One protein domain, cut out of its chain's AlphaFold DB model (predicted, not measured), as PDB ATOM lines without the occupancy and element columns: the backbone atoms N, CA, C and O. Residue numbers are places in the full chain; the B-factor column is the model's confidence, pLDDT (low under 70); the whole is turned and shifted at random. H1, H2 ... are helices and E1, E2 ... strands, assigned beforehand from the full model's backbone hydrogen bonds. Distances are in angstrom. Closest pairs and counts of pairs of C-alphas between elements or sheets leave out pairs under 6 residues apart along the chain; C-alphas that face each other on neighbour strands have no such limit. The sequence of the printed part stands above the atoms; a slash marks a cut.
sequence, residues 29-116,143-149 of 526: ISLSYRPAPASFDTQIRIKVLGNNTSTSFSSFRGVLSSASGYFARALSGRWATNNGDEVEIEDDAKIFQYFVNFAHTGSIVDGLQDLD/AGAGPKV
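What this domain is: This is residues 29 to 116 and 143 to 149 of the 526 residues of the protein "BTB domain-containing protein" of Ophiobolus disseminans (UniProt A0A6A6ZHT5). A small twisted sheet of three strands has H3 along one face, over E2 and E1, and the helical hairpin H1 and H2 at one end. Residues 110 to 116 and 143 to 147 lie beyond H3, away from the sheet. The 95 printed residues, under half in named elements, run E1 E2 H1 H2 E3 H3, class mixed; the mixed sheet's order is E2 E1 E3. The whole is only just compact, close to loose (radius of gyration of the C-alphas 14.5 A), and flat, spanning 46 by 35 by 19 A.

Where its parts are: E1, residues 43 to 49, 19.5 A, begins at C-alpha 43 (27.782, 36.066, 26.619). E2 is residues 54 to 60, 19.5 A; E3, 86 to 90, 13.6 A. H3, residues 93 to 105, 18.3 A, ends at C-alpha 105 (40.617, 25.809, 25.101). H1 is residues 61 to 67; H2, 69 to 76.

How they stand to each other: E1 and E2, a hairpin, are antiparallel, with N 46 and O 57 within hydrogen-bond range at 2.9 A. E1 and E3 are parallel, N 47 and O 87 at 2.9 A. H3's height over the sheet is 9.9 A. H1 touches H3's residues 100 to 104 alone, about perpendicular at 87 degrees; closest C-alphas Ala 67 and Ala 103, 5.7 A. H1 and H2 touch, C-alphas of Ser 65 and Ala 72 closest at 3.9 A. In H1, H2 and H3 every O i to N i+4 pair is within hydrogen-bond range.

The domain as a whole: The farthest C-alphas, Asn 82 and Gly 144, are 46.7 A apart. Residues 117 to 142 are cut out, C-alphas 116 and 143 being 13.2 A apart. No link is long. pLDDT is under 70 in residues 29 to 32, 78 to 84, 110 to 116 and 143 to 147.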
ATOM      1  N   ILE A  29      49.377  17.669  16.937       50.69
ATOM      2  CA  ILE A  29      49.366  19.042  16.428       50.69
ATOM      3  C   ILE A  29      47.915  19.537  16.526       50.69
ATOM      4  O   ILE A  29      47.255  19.836  15.536       50.69
ATOM      5  N   SER A  30      47.429  19.640  17.771       52.34
ATOM      6  CA  SER A  30      46.467  20.637  18.187       52.34
ATOM      7  C   SER A  30      47.113  21.972  17.846       52.34
ATOM      8  O   SER A  30      47.833  22.573  18.654       52.34
ATOM      9  N   LEU A  31      46.904  22.385  16.593       55.25
ATOM     10  CA  LEU A  31      46.937  23.772  16.161       55.25
ATOM     11  C   LEU A  31      46.378  24.562  17.334       55.25
ATOM     12  O   LEU A  31      45.262  24.266  17.757       55.25
ATOM     13  N   SER A  32      47.190  25.441  17.927       65.44
ATOM     14  CA  SER A  32      46.939  26.012  19.253       65.44
ATOM     15  C   SER A  32      45.824  27.053  19.188       65.44
ATOM     16  O   SER A  32      46.031  28.257  19.340       65.44
ATOM     17  N   TYR A  33      44.629  26.537  18.907       77.06
ATOM     18  CA  TYR A  33      43.389  27.234  18.689       77.06
ATOM     19  C   TYR A  33      42.976  27.839  20.019       77.06
ATOM     20  O   TYR A  33      42.345  27.220  20.868       77.06
ATOM     21  N   ARG A  34      43.419  29.070  20.222       84.31
ATOM     22  CA  ARG A  34      43.113  29.848  21.403       84.31
ATOM     23  C   ARG A  34      42.382  31.093  20.932       84.31
ATOM     24  O   ARG A  34      42.996  31.892  20.218       84.31
ATOM     25  N   PRO A  35      41.106  31.284  21.308       87.88
ATOM     26  CA  PRO A  35      40.398  32.510  20.986       87.88
ATOM     27  C   PRO A  35      41.202  33.721  21.454       87.88
ATOM     28  O   PRO A  35      41.781  33.727  22.548       87.88
ATOM     29  N   ALA A  36      41.245  34.764  20.627       92.75
ATOM     30  CA  ALA A  36      41.825  36.030  21.046       92.75
ATOM     31  C   ALA A  36      41.054  36.553  22.275       92.75
ATOM     32  O   ALA A  36      39.846  36.335  22.362       92.75
ATOM     33  N   PRO A  37      41.672  37.312  23.199       92.44
ATOM     34  CA  PRO A  37      40.943  37.894  24.331       92.44
ATOM     35  C   PRO A  37      39.727  38.746  23.917       92.44
ATOM     36  O   PRO A  37      38.757  38.832  24.658       92.44
ATOM     37  N   ALA A  38      39.746  39.316  22.706       93.69
ATOM     38  CA  ALA A  38      38.624  40.051  22.119       93.69
ATOM     39  C   ALA A  38      37.443  39.169  21.649       93.69
ATOM     40  O   ALA A  38      36.377  39.704  21.370       93.69
ATOM     41  N   SER A  39      37.607  37.842  21.565       93.25
ATOM     42  CA  SER A  39      36.523  36.891  21.268       93.25
ATOM     43  C   SER A  39      35.577  36.674  22.461       93.25
ATOM     44  O   SER A  39      34.468  36.181  22.278       93.25
ATOM     45  N   PHE A  40      35.991  37.032  23.680       94.50
ATOM     46  CA  PHE A  40      35.185  36.922  24.901       94.50
ATOM     47  C   PHE A  40      34.312  38.181  25.068       94.50
ATOM     48  O   PHE A  40      34.489  38.966  25.996       94.50
ATOM     49  N   ASP A  41      33.424  38.419  24.099       91.44
ATOM     50  CA  ASP A  41      32.764  39.708  23.845       91.44
ATOM     51  C   ASP A  41      31.376  39.859  24.493       91.44
ATOM     52  O   ASP A  41      31.130  40.777  25.270       91.44
ATOM     53  N   THR A  42      30.435  38.984  24.147       93.31
ATOM     54  CA  THR A  42      29.039  39.007  24.589       93.31
ATOM     55  C   THR A  42      28.635  37.582  24.902       93.31
ATOM     56  O   THR A  42      28.669  36.707  24.034       93.31
ATOM     57  N   GLN A  43      28.279  37.351  26.160       94.88
ATOM     58  CA  GLN A  43      27.782  36.066  26.619       94.88
ATOM     59  C   GLN A  43      26.380  35.832  26.048       94.88
ATOM     60  O   GLN A  43      25.482  36.646  26.244       94.88
ATOM     61  N   ILE A  44      26.202  34.711  25.356       94.25
ATOM     62  CA  ILE A  44      24.928  34.260  24.793       94.25
ATOM     63  C   ILE A  44      24.517  32.921  25.415       94.25
ATOM     64  O   ILE A  44      25.315  32.231  26.066       94.25
ATOM     65  N   ARG A  45      23.255  32.546  25.213       94.81
ATOM     66  CA  ARG A  45      22.712  31.229  25.546       94.81
ATOM     67  C   ARG A  45      22.488  30.435  24.264       94.81
ATOM     68  O   ARG A  45      21.831  30.913  23.343       94.81
ATOM     69  N   ILE A  46      23.003  29.211  24.222       95.31
ATOM     70  CA  ILE A  46      22.720  28.270  23.137       95.31
ATOM     71  C   ILE A  46      21.907  27.121  23.697       95.31
ATOM     72  O   ILE A  46      22.346  26.404  24.594       95.31
ATOM     73  N   LYS A  47      20.699  26.974  23.172       95.69
ATOM     74  CA  LYS A  47      19.729  25.973  23.581       95.69
ATOM     75  C   LYS A  47      19.758  24.838  22.567       95.69
ATOM     76  O   LYS A  47      19.219  24.953  21.467       95.69
ATOM     77  N   VAL A  48      20.425  23.754  22.937       96.56
ATOM     78  CA  VAL A  48      20.490  22.543  22.119       96.56
ATOM     79  C   VAL A  48      19.168  21.793  22.264       96.56
ATOM     80  O   VAL A  48      18.653  21.636  23.375       96.56
ATOM     81  N   LEU A  49      18.604  21.374  21.137       96.25
ATOM     82  CA  LEU A  49      17.381  20.592  21.005       96.25
ATOM     83  C   LEU A  49      17.779  19.173  20.581       96.25
ATOM     84  O   LEU A  49      18.189  18.953  19.443       96.25
ATOM     85  N   GLY A  50      17.686  18.232  21.519       92.94
ATOM     86  CA  GLY A  50      17.938  16.812  21.288       92.94
ATOM     87  C   GLY A  50      16.642  16.014  21.131       92.94
ATOM     88  O   GLY A  50      15.548  16.564  20.995       92.94
ATOM     89  N   ASN A  51      16.749  14.687  21.215       88.00
ATOM     90  CA  ASN A  51      15.618  13.759  21.100       88.00
ATOM     91  C   ASN A  51      14.667  13.844  22.317       88.00
ATOM     92  O   ASN A  51      14.676  12.980  23.193       88.00
ATOM     93  N   ASN A  52      13.800  14.864  22.333       91.25
ATOM     94  CA  ASN A  52      12.857  15.245  23.402       91.25
ATOM     95  C   ASN A  52      13.484  15.903  24.650       91.25
ATOM     96  O   ASN A  52      12.768  16.195  25.608       91.25
ATOM     97  N   THR A  53      14.788  16.174  24.647       94.75
ATOM     98  CA  THR A  53      15.482  16.944  25.692       94.75
ATOM     99  C   THR A  53      15.932  18.300  25.156       94.75
ATOM    100  O   THR A  53      16.141  18.470  23.955       94.75
ATOM    101  N   SER A  54      16.094  19.281  26.044       96.19
ATOM    102  CA  SER A  54      16.725  20.550  25.691       96.19
ATOM    103  C   SER A  54      17.700  20.985  26.774       96.19
ATOM    104  O   SER A  54      17.348  21.000  27.954       96.19
ATOM    105  N   THR A  55      18.915  21.335  26.356       96.62
ATOM    106  CA  THR A  55      20.027  21.692  27.242       96.62
ATOM    107  C   THR A  55      20.540  23.074  26.864       96.62
ATOM    108  O   THR A  55      20.944  23.304  25.723       96.62
ATOM    109  N   SER A  56      20.518  24.009  27.815       96.12
ATOM    110  CA  SER A  56      21.023  25.369  27.618       96.12
ATOM    111  C   SER A  56      22.472  25.487  28.079       96.12
ATOM    112  O   SER A  56      22.767  25.374  29.265       96.12
ATOM    113  N   PHE A  57      23.355  25.793  27.139       95.62
ATOM    114  CA  PHE A  57      24.751  26.151  27.363       95.62
ATOM    115  C   PHE A  57      24.903  27.673  27.364       95.62
ATOM    116  O   PHE A  57      24.074  28.393  26.799       95.62
ATOM    117  N   SER A  58      25.988  28.179  27.948       95.56
ATOM    118  CA  SER A  58      26.375  29.585  27.811       95.56
ATOM    119  C   SER A  58      27.830  29.704  27.373       95.56
ATOM    120  O   SER A  58      28.677  28.920  27.789       95.56
ATOM    121  N   SER A  59      28.096  30.644  26.469       95.81
ATOM    122  CA  SER A  59      29.394  30.847  25.819       95.81
ATOM    123  C   SER A  59      29.435  32.248  25.197       95.81
ATOM    124  O   SER A  59      28.432  32.961  25.200       95.81
ATOM    125  N   PHE A  60      30.585  32.661  24.672       95.25
ATOM    126  CA  PHE A  60      30.785  33.977  24.071       95.25
ATOM    127  C   PHE A  60      30.572  33.932  22.559       95.25
ATOM    128  O   PHE A  60      31.082  33.053  21.859       95.25
ATOM    129  N   ARG A  61      29.831  34.917  22.050       95.19
ATOM    130  CA  ARG A  61      29.490  35.068  20.633       95.19
ATOM    131  C   ARG A  61      30.734  35.050  19.741       95.19
ATOM    132  O   ARG A  61      30.756  34.336  18.737       95.19
ATOM    133  N   GLY A  62      31.765  35.800  20.117       95.12
ATOM    134  CA  GLY A  62      33.035  35.916  19.411       95.12
ATOM    135  C   GLY A  62      33.875  34.641  19.463       95.12
ATOM    136  O   GLY A  62      34.476  34.296  18.451       95.12
ATOM    137  N   VAL A  63      33.869  33.898  20.578       96.31
ATOM    138  CA  VAL A  63      34.550  32.593  20.706       96.31
ATOM    139  C   VAL A  63      33.988  31.622  19.672       96.31
ATOM    140  O   VAL A  63      34.720  31.165  18.793       96.31
ATOM    141  N   LEU A  64      32.671  31.409  19.691       96.38
ATOM    142  CA  LEU A  64      31.973  30.508  18.772       96.38
ATOM    143  C   LEU A  64      32.102  30.957  17.309       96.38
ATOM    144  O   LEU A  64      32.354  30.132  16.432       96.38
ATOM    145  N   SER A  65      32.000  32.264  17.049       95.75
ATOM    146  CA  SER A  65      32.197  32.838  15.709       95.75
ATOM    147  C   SER A  65      33.639  32.706  15.213       95.75
ATOM    148  O   SER A  65      33.861  32.612  14.011       95.75
ATOM    149  N   SER A  66      34.630  32.691  16.108       95.44
ATOM    150  CA  SER A  66      36.032  32.473  15.740       95.44
ATOM    151  C   SER A  66      36.414  30.995  15.624       95.44
ATOM    152  O   SER A  66      37.489  30.699  15.109       95.44
ATOM    153  N   ALA A  67      35.574  30.075  16.109       95.94
ATOM    154  CA  ALA A  67      35.787  28.630  16.011       95.94
ATOM    155  C   ALA A  67      35.106  28.031  14.771       95.94
ATOM    156  O   ALA A  67      35.624  27.093  14.173       95.94
ATOM    157  N   SER A  68      33.945  28.569  14.388       96.94
ATOM    158  CA  SER A  68      33.038  27.963  13.413       96.94
ATOM    159  C   SER A  68      32.539  28.972  12.380       96.94
ATOM    160  O   SER A  68      31.926  29.987  12.723       96.94
ATOM    161  N   GLY A  69      32.698  28.639  11.098       94.75
ATOM    162  CA  GLY A  69      32.120  29.401   9.992       94.75
ATOM    163  C   GLY A  69      30.586  29.392  10.008       94.75
ATOM    164  O   GLY A  69      29.957  30.380   9.620       94.75
ATOM    165  N   TYR A  70      29.961  28.325  10.524       95.19
ATOM    166  CA  TYR A  70      28.516  28.283  10.759       95.19
ATOM    167  C   TYR A  70      28.099  29.311  11.813       95.19
ATOM    168  O   TYR A  70      27.236  30.145  11.530       95.19
ATOM    169  N   PHE A  71      28.717  29.298  13.000       95.62
ATOM    170  CA  PHE A  71      28.345  30.229  14.067       95.62
ATOM    171  C   PHE A  71      28.697  31.676  13.710       95.62
ATOM    172  O   PHE A  71      27.889  32.554  13.987       95.62
ATOM    173  N   ALA A  72      29.784  31.936  12.975       94.38
ATOM    174  CA  ALA A  72      30.068  33.262  12.424       94.38
ATOM    175  C   ALA A  72      28.922  33.793  11.540       94.38
ATOM    176  O   ALA A  72      28.533  34.957  11.652       94.38
ATOM    177  N   ARG A  73      28.343  32.945  10.677       92.56
ATOM    178  CA  ARG A  73      27.213  33.313   9.801       92.56
ATOM    179  C   ARG A  73      25.892  33.431  10.572       92.56
ATOM    180  O   ARG A  73      25.164  34.398  10.369       92.56
ATOM    181  N   ALA A  74      25.602  32.505  11.485       91.56
ATOM    182  CA  ALA A  74      24.385  32.537  12.300       91.56
ATOM    183  C   ALA A  74      24.365  33.737  13.269       91.56
ATOM    184  O   ALA A  74      23.367  34.445  13.371       91.56
ATOM    185  N   LEU A  75      25.486  34.019  13.939       91.50
ATOM    186  CA  LEU A  75      25.588  35.054  14.971       91.50
ATOM    187  C   LEU A  75      25.843  36.464  14.414       91.50
ATOM    188  O   LEU A  75      25.733  37.429  15.170       91.50
ATOM    189  N   SER A  76      26.165  36.629  13.127       88.31
ATOM    190  CA  SER A  76      26.309  37.957  12.495       88.31
ATOM    191  C   SER A  76      25.008  38.508  11.892       88.31
ATOM    192  O   SER A  76      24.932  39.701  11.597       88.31
ATOM    193  N   GLY A  77      23.979  37.670  11.716       76.94
ATOM    194  CA  GLY A  77      22.728  38.028  11.042       76.94
ATOM    195  C   GLY A  77      21.516  38.243  11.959       76.94
ATOM    196  O   GLY A  77      21.594  38.194  13.183       76.94
ATOM    197  N   ARG A  78      20.336  38.410  11.338       62.59
ATOM    198  CA  ARG A  78      19.014  38.476  12.007       62.59
ATOM    199  C   ARG A  78      18.504  37.108  12.513       62.59
ATOM    200  O   ARG A  78      17.298  36.891  12.559       62.59
ATOM    201  N   TRP A  79      19.403  36.159  12.771       66.50
ATOM    202  CA  TRP A  79      19.065  34.814  13.258       66.50
ATOM    203  C   TRP A  79      19.033  34.739  14.787       66.50
ATOM    204  O   TRP A  79      18.378  33.858  15.336       66.50
ATOM    205  N   ALA A  80      19.653  35.706  15.473       61.94
ATOM    206  CA  ALA A  80      19.240  36.051  16.825       61.94
ATOM    207  C   ALA A  80      17.729  36.337  16.811       61.94
ATOM    208  O   ALA A  80      17.259  37.193  16.055       61.94
ATOM    209  N   THR A  81      16.969  35.596  17.620       57.97
ATOM    210  CA  THR A  81      15.532  35.841  17.785       57.97
ATOM    211  C   THR A  81      15.305  37.245  18.365       57.97
ATOM    212  O   THR A  81      16.230  37.877  18.873       57.97
ATOM    213  N   ASN A  82      14.073  37.767  18.329       56.38
ATOM    214  CA  ASN A  82      13.789  39.148  18.765       56.38
ATOM    215  C   ASN A  82      14.111  39.444  20.254       56.38
ATOM    216  O   ASN A  82      14.008  40.596  20.667       56.38
ATOM    217  N   ASN A  83      14.519  38.435  21.035       63.94
ATOM    218  CA  ASN A  83      15.006  38.557  22.410       63.94
ATOM    219  C   ASN A  83      16.553  38.599  22.522       63.94
ATOM    220  O   ASN A  83      17.080  38.530  23.627       63.94
ATOM    221  N   GLY A  84      17.281  38.719  21.404       68.06
ATOM    222  CA  GLY A  84      18.709  39.062  21.348       68.06
ATOM    223  C   GLY A  84      19.686  37.909  21.589       68.06
ATOM    224  O   GLY A  84      20.482  37.595  20.708       68.06
ATOM    225  N   ASP A  85      19.616  37.283  22.764       84.44
ATOM    226  CA  ASP A  85      20.762  36.556  23.336       84.44
ATOM    227  C   ASP A  85      20.608  35.022  23.369       84.44
ATOM    228  O   ASP A  85      21.502  34.327  23.852       84.44
ATOM    229  N   GLU A  86      19.495  34.476  22.862       90.81
ATOM    230  CA  GLU A  86      19.239  33.028  22.804       90.81
ATOM    231  C   GLU A  86      19.142  32.508  21.360       90.81
ATOM    232  O   GLU A  86      18.389  33.033  20.530       90.81
ATOM    233  N   VAL A  87      19.913  31.451  21.083       91.44
ATOM    234  CA  VAL A  87      19.975  30.739  19.798       91.44
ATOM    235  C   VAL A  87      19.636  29.268  20.025       91.44
ATOM    236  O   VAL A  87      20.265  28.603  20.847       91.44
ATOM    237  N   GLU A  88      18.663  28.749  19.281       93.69
ATOM    238  CA  GLU A  88      18.297  27.329  19.305       93.69
ATOM    239  C   GLU A  88      19.031  26.568  18.191       93.69
ATOM    240  O   GLU A  88      19.143  27.068  17.069       93.69
ATOM    241  N   ILE A  89      19.535  25.365  18.486       94.81
ATOM    242  CA  ILE A  89      20.131  24.462  17.488       94.81
ATOM    243  C   ILE A  89      19.671  23.020  17.707       94.81
ATOM    244  O   ILE A  89      19.619  22.552  18.838       94.81
ATOM    245  N   GLU A  90      19.395  22.299  16.626       95.75
ATOM    246  CA  GLU A  90      19.166  20.849  16.646       95.75
ATOM    247  C   GLU A  90      20.514  20.124  16.487       95.75
ATOM    248  O   GLU A  90      21.190  20.296  15.470       95.75
ATOM    249  N   ASP A  91      20.947  19.393  17.518       95.75
ATOM    250  CA  ASP A  91      22.148  18.535  17.562       95.75
ATOM    251  C   ASP A  91      22.161  17.759  18.902       95.75
ATOM    252  O   ASP A  91      21.296  17.963  19.757       95.75
ATOM    253  N   ASP A  92      23.139  16.875  19.121       95.19
ATOM    254  CA  ASP A  92      23.332  16.245  20.433       95.19
ATOM    255  C   ASP A  92      24.032  17.184  21.441       95.19
ATOM    256  O   ASP A  92      25.011  17.864  21.121       95.19
ATOM    257  N   ALA A  93      23.546  17.206  22.686       95.38
ATOM    258  CA  ALA A  93      24.041  18.101  23.732       95.38
ATOM    259  C   ALA A  93      25.444  17.738  24.261       95.38
ATOM    260  O   ALA A  93      26.220  18.642  24.562       95.38
ATOM    261  N   LYS A  94      25.800  16.449  24.346       94.12
ATOM    262  CA  LYS A  94      27.143  15.995  24.753       94.12
ATOM    263  C   LYS A  94      28.167  16.350  23.674       94.12
ATOM    264  O   LYS A  94      29.251  16.844  23.974       94.12
ATOM    265  N   ILE A  95      27.794  16.177  22.407       95.38
ATOM    266  CA  ILE A  95      28.640  16.538  21.263       95.38
ATOM    267  C   ILE A  95      28.821  18.056  21.160       95.38
ATOM    268  O   ILE A  95      29.942  18.533  20.968       95.38
ATOM    269  N   PHE A  96      27.759  18.831  21.398       96.25
ATOM    270  CA  PHE A  96      27.879  20.282  21.509       96.25
ATOM    271  C   PHE A  96      28.772  20.707  22.686       96.25
ATOM    272  O   PHE A  96      29.565  21.632  22.532       96.25
ATOM    273  N   GLN A  97      28.722  20.013  23.830       94.44
ATOM    274  CA  GLN A  97      29.615  20.275  24.965       94.44
ATOM    275  C   GLN A  97      31.096  20.069  24.601       94.44
ATOM    276  O   GLN A  97      31.919  20.919  24.934       94.44
ATOM    277  N   TYR A  98      31.444  19.004  23.866       94.19
ATOM    278  CA  TYR A  98      32.817  18.807  23.377       94.19
ATOM    279  C   TYR A  98      33.272  19.938  22.440       94.19
ATOM    280  O   TYR A  98      34.390  20.433  22.588       94.19
ATOM    281  N   PHE A  99      32.409  20.401  21.526       95.81
ATOM    282  CA  PHE A  99      32.708  21.574  20.694       95.81
ATOM    283  C   PHE A  99      32.865  22.856  21.521       95.81
ATOM    284  O   PHE A  99      33.785  23.628  21.263       95.81
ATOM    285  N   VAL A 100      32.012  23.090  22.523       94.88
ATOM    286  CA  VAL A 100      32.115  24.259  23.410       94.88
ATOM    287  C   VAL A 100      33.431  24.241  24.185       94.88
ATOM    288  O   VAL A 100      34.088  25.278  24.251       94.88
ATOM    289  N   ASN A 101      33.858  23.093  24.715       92.00
ATOM    290  CA  ASN A 101      35.154  22.964  25.385       92.00
ATOM    291  C   ASN A 101      36.301  23.291  24.411       92.00
ATOM    292  O   ASN A 101      37.052  24.238  24.651       92.00
ATOM    293  N   PHE A 102      36.343  22.615  23.255       93.94
ATOM    294  CA  PHE A 102      37.328  22.871  22.199       93.94
ATOM    295  C   PHE A 102      37.367  24.345  21.768       93.94
ATOM    296  O   PHE A 102      38.445  24.913  21.603       93.94
ATOM    297  N   ALA A 103      36.210  24.997  21.634       94.56
ATOM    298  CA  ALA A 103      36.128  26.396  21.237       94.56
ATOM    299  C   ALA A 103      36.737  27.352  22.277       94.56
ATOM    300  O   ALA A 103      37.229  28.405  21.887       94.56
ATOM    301  N   HIS A 104      36.749  27.022  23.575       92.62
ATOM    302  CA  HIS A 104      37.390  27.869  24.591       92.62
ATOM    303  C   HIS A 104      38.877  27.546  24.802       92.62
ATOM    304  O   HIS A 104      39.648  28.460  25.109       92.62
ATOM    305  N   THR A 105      39.289  26.280  24.656       90.56
ATOM    306  CA  THR A 105      40.617  25.809  25.101       90.56
ATOM    307  C   THR A 105      41.545  25.332  23.981       90.56
ATOM    308  O   THR A 105      42.757  25.260  24.189       90.56
ATOM    309  N   GLY A 106      41.006  25.033  22.796       90.25
ATOM    310  CA  GLY A 106      41.720  24.380  21.693       90.25
ATOM    311  C   GLY A 106      41.848  22.862  21.844       90.25
ATOM    312  O   GLY A 106      42.571  22.232  21.074       90.25
ATOM    313  N   SER A 107      41.167  22.278  22.833       87.31
ATOM    314  CA  SER A 107      41.311  20.884  23.244       87.31
ATOM    315  C   SER A 107      39.951  20.192  23.366       87.31
ATOM    316  O   SER A 107      39.025  20.691  23.998       87.31
ATOM    317  N   ILE A 108      39.839  18.996  22.786       83.31
ATOM    318  CA  ILE A 108      38.708  18.073  23.015       83.31
ATOM    319  C   ILE A 108      38.864  17.365  24.384       83.31
ATOM    320  O   ILE A 108      37.946  16.723  24.889       83.31
ATOM    321  N   VAL A 109      40.053  17.457  24.986       72.00
ATOM    322  CA  VAL A 109      40.650  16.421  25.843       72.00
ATOM    323  C   VAL A 109      40.758  16.863  27.310       72.00
ATOM    324  O   VAL A 109      41.261  16.120  28.145       72.00
ATOM    325  N   ASP A 110      40.220  18.026  27.683       53.75
ATOM    326  CA  ASP A 110      40.409  18.614  29.026       53.75
ATOM    327  C   ASP A 110      39.686  17.866  30.167       53.75
ATOM    328  O   ASP A 110      39.813  18.239  31.331       53.75
ATOM    329  N   GLY A 111      38.963  16.783  29.857       45.12
ATOM    330  CA  GLY A 111      38.465  15.795  30.824       45.12
ATOM    331  C   GLY A 111      39.382  14.577  31.031       45.12
ATOM    332  O   GLY A 111      39.068  13.714  31.843       45.12
ATOM    333  N   LEU A 112      40.507  14.473  30.317       45.69
ATOM    334  CA  LEU A 112      41.458  13.349  30.368       45.69
ATOM    335  C   LEU A 112      42.600  13.646  31.368       45.69
ATOM    336  O   LEU A 112      43.787  13.491  31.078       45.69
ATOM    337  N   GLN A 113      42.212  14.129  32.553       42.03
ATOM    338  CA  GLN A 113      43.088  14.709  33.580       42.03
ATOM    339  C   GLN A 113      43.831  13.664  34.440       42.03
ATOM    340  O   GLN A 113      43.736  13.673  35.660       42.03
ATOM    341  N   ASP A 114      44.655  12.827  33.804       39.50
ATOM    342  CA  ASP A 114      45.865  12.252  34.435       39.50
ATOM    343  C   ASP A 114      47.110  13.073  34.013       39.50
ATOM    344  O   ASP A 114      48.202  12.560  33.740       39.50
ATOM    345  N   LEU A 115      46.913  14.388  33.865       39.75
ATOM    346  CA  LEU A 115      47.871  15.363  33.354       39.75
ATOM    347  C   LEU A 115      47.843  16.612  34.243       39.75
ATOM    348  O   LEU A 115      47.066  17.529  33.992       39.75
ATOM    349  N   ASP A 116      48.718  16.648  35.253       30.86
ATOM    350  CA  ASP A 116      48.893  17.781  36.175       30.86
ATOM    351  C   ASP A 116      49.361  19.058  35.442       30.86
ATOM    352  O   ASP A 116      50.552  19.379  35.393       30.86
ATOM    353  N   ALA A 143      38.846   8.547  41.254       44.09
ATOM    354  CA  ALA A 143      40.107   8.977  40.639       44.09
ATOM    355  C   ALA A 143      40.803   7.868  39.817       44.09
ATOM    356  O   ALA A 143      40.911   6.726  40.270       44.09
ATOM    357  N   GLY A 144      41.335   8.232  38.641       46.56
ATOM    358  CA  GLY A 144      42.179   7.373  37.791       46.56
ATOM    359  C   GLY A 144      41.642   7.057  36.386       46.56
ATOM    360  O   GLY A 144      42.288   6.310  35.653       46.56
ATOM    361  N   ALA A 145      40.467   7.577  36.007       50.78
ATOM    362  CA  ALA A 145      40.035   7.670  34.609       50.78
ATOM    363  C   ALA A 145      38.893   8.690  34.444       50.78
ATOM    364  O   ALA A 145      37.727   8.386  34.711       50.78
ATOM    365  N   GLY A 146      39.210   9.884  33.935       51.50
ATOM    366  CA  GLY A 146      38.188  10.776  33.381       51.50
ATOM    367  C   GLY A 146      37.451  10.124  32.194       51.50
ATOM    368  O   GLY A 146      37.968   9.168  31.602       51.50
ATOM    369  N   PRO A 147      36.236  10.585  31.837       52.69
ATOM    370  CA  PRO A 147      35.384   9.918  30.854       52.69
ATOM    371  C   PRO A 147      36.047   9.853  29.468       52.69
ATOM    372  O   PRO A 147      36.054  10.826  28.711       52.69
ATOM    373  N   LYS A 148      36.598   8.679  29.131       80.75
ATOM    374  CA  LYS A 148      37.264   8.417  27.849       80.75
ATOM    375  C   LYS A 148      36.291   8.645  26.693       80.75
ATOM    376  O   LYS A 148      35.302   7.927  26.567       80.75
ATOM    377  N   VAL A 149      36.613   9.603  25.823       88.62
ATOM    378  CA  VAL A 149      35.856   9.882  24.593       88.62
ATOM    379  C   VAL A 149      35.818   8.610  23.732       88.62
ATOM    380  O   VAL A 149      36.862   8.039  23.383       88.62
TER     381      VAL A 149